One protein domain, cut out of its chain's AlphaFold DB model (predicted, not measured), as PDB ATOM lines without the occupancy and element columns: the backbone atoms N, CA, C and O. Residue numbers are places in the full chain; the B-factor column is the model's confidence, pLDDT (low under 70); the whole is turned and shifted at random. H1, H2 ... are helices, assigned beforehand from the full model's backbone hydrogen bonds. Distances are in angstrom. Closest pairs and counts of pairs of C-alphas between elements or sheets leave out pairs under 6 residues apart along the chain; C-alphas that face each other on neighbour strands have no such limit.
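AT A GLANCE: This is residues 6 to 57 of the 72 residues of an uncharacterized protein of Verrucosispora sp. ts21 (UniProt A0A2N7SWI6). With little regular structure, this is an elongated winding chain: the longest helix, H2, makes one end of the long axis, and the loop around Gly 37 makes the other. From the short helix H1, the link runs toward the H2 end, folds back past H1 to the loop end, and returns to H2. The printed part has 52 residues with two named helices, H1 then H2, and no named strand; the class is all helix, with 15 residues in named elements. It is only just compact, close to loose, with a radius of gyration of the C-alphas of 11.5 A and spans of 34 by 22 by 15 A.

IN THESE COORDINATES: H2, residues 48 to 56, is 12.3 A long from C-alpha 48 at (142.313, 223.233, 263.630) to C-alpha 56 at (142.124, 235.483, 263.998). H1, residues 6 to 11, is 8.6 A long and begins at C-alpha 6 (144.431, 213.030, 264.565).

HOW THE PARTS SIT: H2 and H1 are apart. Residues 28 to 29 pair with residues 40 to 41, antiparallel. In both helices every O i to N i+4 pair is within hydrogen-bond range.

THE WHOLE: The C-alphas of Gly 37 and His 57, the two farthest apart, are 34.8 A apart. The link between H1 and H2 is long, 36 residues. The printed part has no cut, and no printed residue has a pLDDT under 70.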
ATOM      1  N   ALA A   6     144.880 212.918 265.951       79.81
ATOM      2  CA  ALA A   6     144.431 213.030 264.565       79.81
ATOM      3  C   ALA A   6     145.527 213.574 263.635       79.81
ATOM      4  O   ALA A   6     145.687 213.086 262.518       79.81
ATOM      5  N   ALA A   7     146.317 214.550 264.097       85.75
ATOM      6  CA  ALA A   7     147.416 215.076 263.295       85.75
ATOM      7  C   ALA A   7     148.544 214.059 263.147       85.75
ATOM      8  O   ALA A   7     149.066 213.895 262.049       85.75
ATOM      9  N   SER A   8     148.864 213.330 264.219       86.62
ATOM     10  CA  SER A   8     149.872 212.273 264.177       86.62
ATOM     11  C   SER A   8     149.486 211.183 263.180       86.62
ATOM     12  O   SER A   8     150.312 210.755 262.383       86.62
ATOM     13  N   ALA A   9     148.213 210.777 263.185       85.62
ATOM     14  CA  ALA A   9     147.682 209.820 262.223       85.62
ATOM     15  C   ALA A   9     147.736 210.351 260.781       85.62
ATOM     16  O   ALA A   9     148.195 209.653 259.883       85.62
ATOM     17  N   ALA A  10     147.320 211.601 260.555       86.38
ATOM     18  CA  ALA A  10     147.335 212.215 259.226       86.38
ATOM     19  C   ALA A  10     148.753 212.459 258.674       86.38
ATOM     20  O   ALA A  10     148.929 212.559 257.460       86.38
ATOM     21  N   LEU A  11     149.748 212.611 259.553       87.25
ATOM     22  CA  LEU A  11     151.141 212.901 259.203       87.25
ATOM     23  C   LEU A  11     152.058 211.674 259.253       87.25
ATOM     24  O   LEU A  11     153.202 211.774 258.818       87.25
ATOM     25  N   GLY A  12     151.593 210.546 259.796       86.69
ATOM     26  CA  GLY A  12     152.398 209.334 259.959       86.69
ATOM     27  C   GLY A  12     153.572 209.481 260.935       86.69
ATOM     28  O   GLY A  12     154.480 208.658 260.924       86.69
ATOM     29  N   ARG A  13     153.583 210.526 261.772       87.31
ATOM     30  CA  ARG A  13     154.619 210.774 262.787       87.31
ATOM     31  C   ARG A  13     154.002 211.349 264.060       87.31
ATOM     32  O   ARG A  13     152.962 211.996 263.965       87.31
ATOM     33  N   PRO A  14     154.608 211.163 265.241       86.81
ATOM     34  CA  PRO A  14     154.156 211.841 266.451       86.81
ATOM     35  C   PRO A  14     154.179 213.364 266.271       86.81
ATOM     36  O   PRO A  14     155.141 213.910 265.738       86.81
ATOM     37  N   VAL A  15     153.121 214.036 266.723       87.56
ATOM     38  CA  VAL A  15     153.059 215.501 266.792       87.56
ATOM     39  C   VAL A  15     152.637 215.904 268.196       87.56
ATOM     40  O   VAL A  15     151.535 215.553 268.632       87.56
ATOM     41  N   THR A  16     153.526 216.595 268.902       87.25
ATOM     42  CA  THR A  16     153.289 217.071 270.267       87.25
ATOM     43  C   THR A  16     152.479 218.362 270.260       87.25
ATOM     44  O   THR A  16     152.327 219.008 269.222       87.25
ATOM     45  N   ASP A  17     151.903 218.711 271.408       81.94
ATOM     46  CA  ASP A  17     151.152 219.955 271.576       81.94
ATOM     47  C   ASP A  17     152.020 221.198 271.816       81.94
ATOM     48  O   ASP A  17     151.481 222.296 271.893       81.94
ATOM     49  N   ASP A  18     153.346 221.038 271.878       80.56
ATOM     50  CA  ASP A  18     154.299 222.133 272.103       80.56
ATOM     51  C   ASP A  18     154.413 223.111 270.914       80.56
ATOM     52  O   ASP A  18     154.873 224.240 271.076       80.56
ATOM     53  N   GLU A  19     153.996 222.696 269.713       74.50
ATOM     54  CA  GLU A  19     154.041 223.507 268.492       74.50
ATOM     55  C   GLU A  19     152.644 224.011 268.068       74.50
ATOM     56  O   GLU A  19     151.621 223.408 268.418       74.50
ATOM     57  N   PRO A  20     152.563 225.100 267.271       83.56
ATOM     58  CA  PRO A  20     151.308 225.571 266.688       83.56
ATOM     59  C   PRO A  20     150.541 224.463 265.959       83.56
ATOM     60  O   PRO A  20     151.135 223.530 265.415       83.56
ATOM     61  N   TYR A  21     149.213 224.609 265.879       85.44
ATOM     62  CA  TYR A  21     148.353 223.638 265.202       85.44
ATOM     63  C   TYR A  21     148.900 223.269 263.814       85.44
ATOM     64  O   TYR A  21     148.972 224.135 262.935       85.44
ATOM     65  N   PRO A  22     149.238 221.992 263.563       87.75
ATOM     66  CA  PRO A  22     149.733 221.585 262.260       87.75
ATOM     67  C   PRO A  22     148.604 221.637 261.229       87.75
ATOM     68  O   PRO A  22     147.478 221.190 261.474       87.75
ATOM     69  N   HIS A  23     148.915 222.107 260.022       90.25
ATOM     70  CA  HIS A  23     147.987 221.987 258.901       90.25
ATOM     71  C   HIS A  23     147.874 220.526 258.464       90.25
ATOM     72  O   HIS A  23     148.840 219.913 257.999       90.25
ATOM     73  N   VAL A  24     146.667 219.977 258.589       91.94
ATOM     74  CA  VAL A  24     146.315 218.605 258.178       91.94
ATOM     75  C   VAL A  24     145.239 218.564 257.096       91.94
ATOM     76  O   VAL A  24     144.887 217.490 256.610       91.94
ATOM     77  N   CYS A  25     144.728 219.726 256.683       94.06
ATOM     78  CA  CYS A  25     143.791 219.813 255.572       94.06
ATOM     79  C   CYS A  25     144.402 219.257 254.281       94.06
ATOM     80  O   CYS A  25     145.614 219.308 254.069       94.06
ATOM     81  N   ARG A  26     143.528 218.787 253.391       92.44
ATOM     82  CA  ARG A  26     143.859 218.158 252.108       92.44
ATOM     83  C   ARG A  26     144.616 216.831 252.225       92.44
ATOM     84  O   ARG A  26     145.115 216.332 251.220       92.44
ATOM     85  N   ARG A  27     144.674 216.240 253.424       90.50
ATOM     86  CA  ARG A  27     145.205 214.891 253.650       90.50
ATOM     87  C   ARG A  27     144.090 213.869 253.807       90.50
ATOM     88  O   ARG A  27     142.989 214.185 254.255       90.50
ATOM     89  N   ARG A  28     144.407 212.625 253.454       91.19
ATOM     90  CA  ARG A  28     143.546 211.469 253.690       91.19
ATOM     91  C   ARG A  28     144.008 210.756 254.954       91.19
ATOM     92  O   ARG A  28     145.190 210.466 255.088       91.19
ATOM     93  N   VAL A  29     143.073 210.485 255.853       88.56
ATOM     94  CA  VAL A  29     143.283 209.622 257.016       88.56
ATOM     95  C   VAL A  29     142.713 208.257 256.670       88.56
ATOM     96  O   VAL A  29     141.566 208.158 256.223       88.56
ATOM     97  N   ASP A  30     143.533 207.225 256.829       89.50
ATOM     98  CA  ASP A  30     143.118 205.849 256.589       89.50
ATOM     99  C   ASP A  30     142.044 205.401 257.594       89.50
ATOM    100  O   ASP A  30     142.013 205.880 258.727       89.50
ATOM    101  N   GLY A  31     141.178 204.470 257.188       88.12
ATOM    102  CA  GLY A  31     140.102 203.947 258.032       88.12
ATOM    103  C   GLY A  31     140.588 203.326 259.343       88.12
ATOM    104  O   GLY A  31     139.919 203.467 260.360       88.12
ATOM    105  N   THR A  32     141.786 202.738 259.361       88.06
ATOM    106  CA  THR A  32     142.426 202.215 260.587       88.06
ATOM    107  C   THR A  32     142.680 203.290 261.643       88.06
ATOM    108  O   THR A  32     142.763 202.994 262.832       88.06
ATOM    109  N   ASN A  33     142.767 204.550 261.218       85.50
ATOM    110  CA  ASN A  33     142.993 205.703 262.076       85.50
ATOM    111  C   ASN A  33     141.711 206.513 262.331       85.50
ATOM    112  O   ASN A  33     141.774 207.608 262.898       85.50
ATOM    113  N   THR A  34     140.540 206.014 261.918       84.81
ATOM    114  CA  THR A  34     139.245 206.651 262.180       84.81
ATOM    115  C   THR A  34     138.360 205.755 263.037       84.81
ATOM    116  O   THR A  34     138.343 204.536 262.903       84.81
ATOM    117  N   ARG A  35     137.549 206.361 263.914       86.62
ATOM    118  CA  ARG A  35     136.606 205.605 264.759       86.62
ATOM    119  C   ARG A  35     135.566 204.835 263.935       86.62
ATOM    120  O   ARG A  35     135.072 203.810 264.382       86.62
ATOM    121  N   SER A  36     135.211 205.340 262.756       89.00
ATOM    122  CA  SER A  36     134.228 204.714 261.869       89.00
ATOM    123  C   SER A  36     134.810 203.602 260.993       89.00
ATOM    124  O   SER A  36     134.052 202.984 260.251       89.00
ATOM    125  N   GLY A  37     136.131 203.384 261.002       91.75
ATOM    126  CA  GLY A  37     136.797 202.436 260.105       91.75
ATOM    127  C   GLY A  37     136.827 202.878 258.636       91.75
ATOM    128  O   GLY A  37     137.311 202.145 257.778       91.75
ATOM    129  N   ARG A  38     136.295 204.063 258.306       92.06
ATOM    130  CA  ARG A  38     136.195 204.560 256.926       92.06
ATOM    131  C   ARG A  38     137.282 205.595 256.660       92.06
ATOM    132  O   ARG A  38     137.511 206.449 257.521       92.06
ATOM    133  N   PRO A  39     137.923 205.578 255.480       90.94
ATOM    134  CA  PRO A  39     138.885 206.606 255.129       90.94
ATOM    135  C   PRO A  39     138.179 207.958 255.002       90.94
ATOM    136  O   PRO A  39     137.115 208.060 254.387       90.94
ATOM    137  N   VAL A  40     138.791 209.005 255.549       91.06
ATOM    138  CA  VAL A  40     138.245 210.369 255.539       91.06
ATOM    139  C   VAL A  40     139.240 211.309 254.877       91.06
ATOM    140  O   VAL A  40     140.440 211.255 255.138       91.06
ATOM    141  N   TYR A  41     138.741 212.184 254.010       92.94
ATOM    142  CA  TYR A  41     139.523 213.285 253.464       92.94
ATOM    143  C   TYR A  41     139.287 214.545 254.300       92.94
ATOM    144  O   TYR A  41     138.160 215.038 254.363       92.94
ATOM    145  N   LEU A  42     140.342 215.049 254.942       91.75
ATOM    146  CA  LEU A  42     140.272 216.215 255.819       91.75
ATOM    147  C   LEU A  42     140.140 217.487 254.987       91.75
ATOM    148  O   LEU A  42     141.047 217.869 254.241       91.75
ATOM    149  N   GLN A  43     139.021 218.184 255.132       93.56
ATOM    150  CA  GLN A  43     138.801 219.473 254.492       93.56
ATOM    151  C   GLN A  43     139.335 220.608 255.372       93.56
ATOM    152  O   GLN A  43     139.692 220.427 256.533       93.56
ATOM    153  N   ARG A  44     139.371 221.830 254.827       92.75
ATOM    154  CA  ARG A  44     139.808 223.020 255.584       92.75
ATOM    155  C   ARG A  44     138.970 223.264 256.845       92.75
ATOM    156  O   ARG A  44     139.502 223.760 257.825       92.75
ATOM    157  N   ARG A  45     137.682 222.905 256.831       89.12
ATOM    158  CA  ARG A  45     136.792 223.015 258.001       89.12
ATOM    159  C   ARG A  45     137.130 222.034 259.127       89.12
ATOM    160  O   ARG A  45     136.801 222.317 260.268       89.12
ATOM    161  N   ASP A  46     137.800 220.931 258.801       88.94
ATOM    162  CA  ASP A  46     138.181 219.879 259.750       88.94
ATOM    163  C   ASP A  46     139.583 220.131 260.346       88.94
ATOM    164  O   ASP A  46     140.049 219.393 261.208       88.94
ATOM    165  N   CYS A  47     140.285 221.166 259.869       90.44
ATOM    166  CA  CYS A  47     141.647 221.506 260.268       90.44
ATOM    167  C   CYS A  47     141.644 222.598 261.345       90.44
ATOM    168  O   CYS A  47     141.207 223.723 261.092       90.44
ATOM    169  N   ALA A  48     142.202 222.289 262.519       88.88
ATOM    170  CA  ALA A  48     142.313 223.233 263.630       88.88
ATOM    171  C   ALA A  48     143.139 224.481 263.267       88.88
ATOM    172  O   ALA A  48     142.748 225.590 263.619       88.88
ATOM    173  N   ALA A  49     144.211 224.331 262.482       91.38
ATOM    174  CA  ALA A  49     145.020 225.457 262.013       91.38
ATOM    175  C   ALA A  49     144.212 226.415 261.115       91.38
ATOM    176  O   ALA A  49     144.175 227.621 261.354       91.38
ATOM    177  N   CYS A  50     143.460 225.878 260.144       91.62
ATOM    178  CA  CYS A  50     142.553 226.682 259.319       91.62
ATOM    179  C   CYS A  50     141.432 227.333 260.144       91.62
ATOM    180  O   CYS A  50     140.978 228.428 259.814       91.62
ATOM    181  N   ALA A  51     140.932 226.655 261.183       89.94
ATOM    182  CA  ALA A  51     139.943 227.236 262.080       89.94
ATOM    183  C   ALA A  51     140.540 228.419 262.853       89.94
ATOM    184  O   ALA A  51     139.929 229.487 262.869       89.94
ATOM    185  N   GLN A  52     141.741 228.258 263.413       89.12
ATOM    186  CA  GLN A  52     142.459 229.297 264.149       89.12
ATOM    187  C   GLN A  52     142.712 230.540 263.287       89.12
ATOM    188  O   GLN A  52     142.349 231.639 263.698       89.12
ATOM    189  N   GLU A  53     143.239 230.373 262.071       87.88
ATOM    190  CA  GLU A  53     143.430 231.479 261.120       87.88
ATOM    191  C   GLU A  53     142.108 232.215 260.863       87.88
ATOM    192  O   GLU A  53     142.030 233.436 260.964       87.88
ATOM    193  N   ARG A  54     141.015 231.483 260.603       86.94
ATOM    194  CA  ARG A  54     139.690 232.094 260.399       86.94
ATOM    195  C   ARG A  54     139.191 232.856 261.624       86.94
ATOM    196  O   ARG A  54     138.506 233.863 261.459       86.94
ATOM    197  N   HIS A  55     139.481 232.367 262.827       83.62
ATOM    198  CA  HIS A  55     139.135 233.053 264.069       83.62
ATOM    199  C   HIS A  55     139.949 234.337 264.251       83.62
ATOM    200  O   HIS A  55     139.371 235.352 264.624       83.62
ATOM    201  N   GLN A  56     141.242 234.313 263.930       84.06
ATOM    202  CA  GLN A  56     142.124 235.483 263.998       84.06
ATOM    203  C   GLN A  56     141.782 236.535 262.938       84.06
ATOM    204  O   GLN A  56     141.811 237.728 263.216       84.06
ATOM    205  N   HIS A  57     141.410 236.104 261.733       76.69
ATOM    206  CA  HIS A  57     141.005 236.995 260.646       76.69
ATOM    207  C   HIS A  57     139.572 237.509 260.775       76.69
ATOM    208  O   HIS A  57     139.145 238.326 259.957       76.69
TER     209      HIS A  57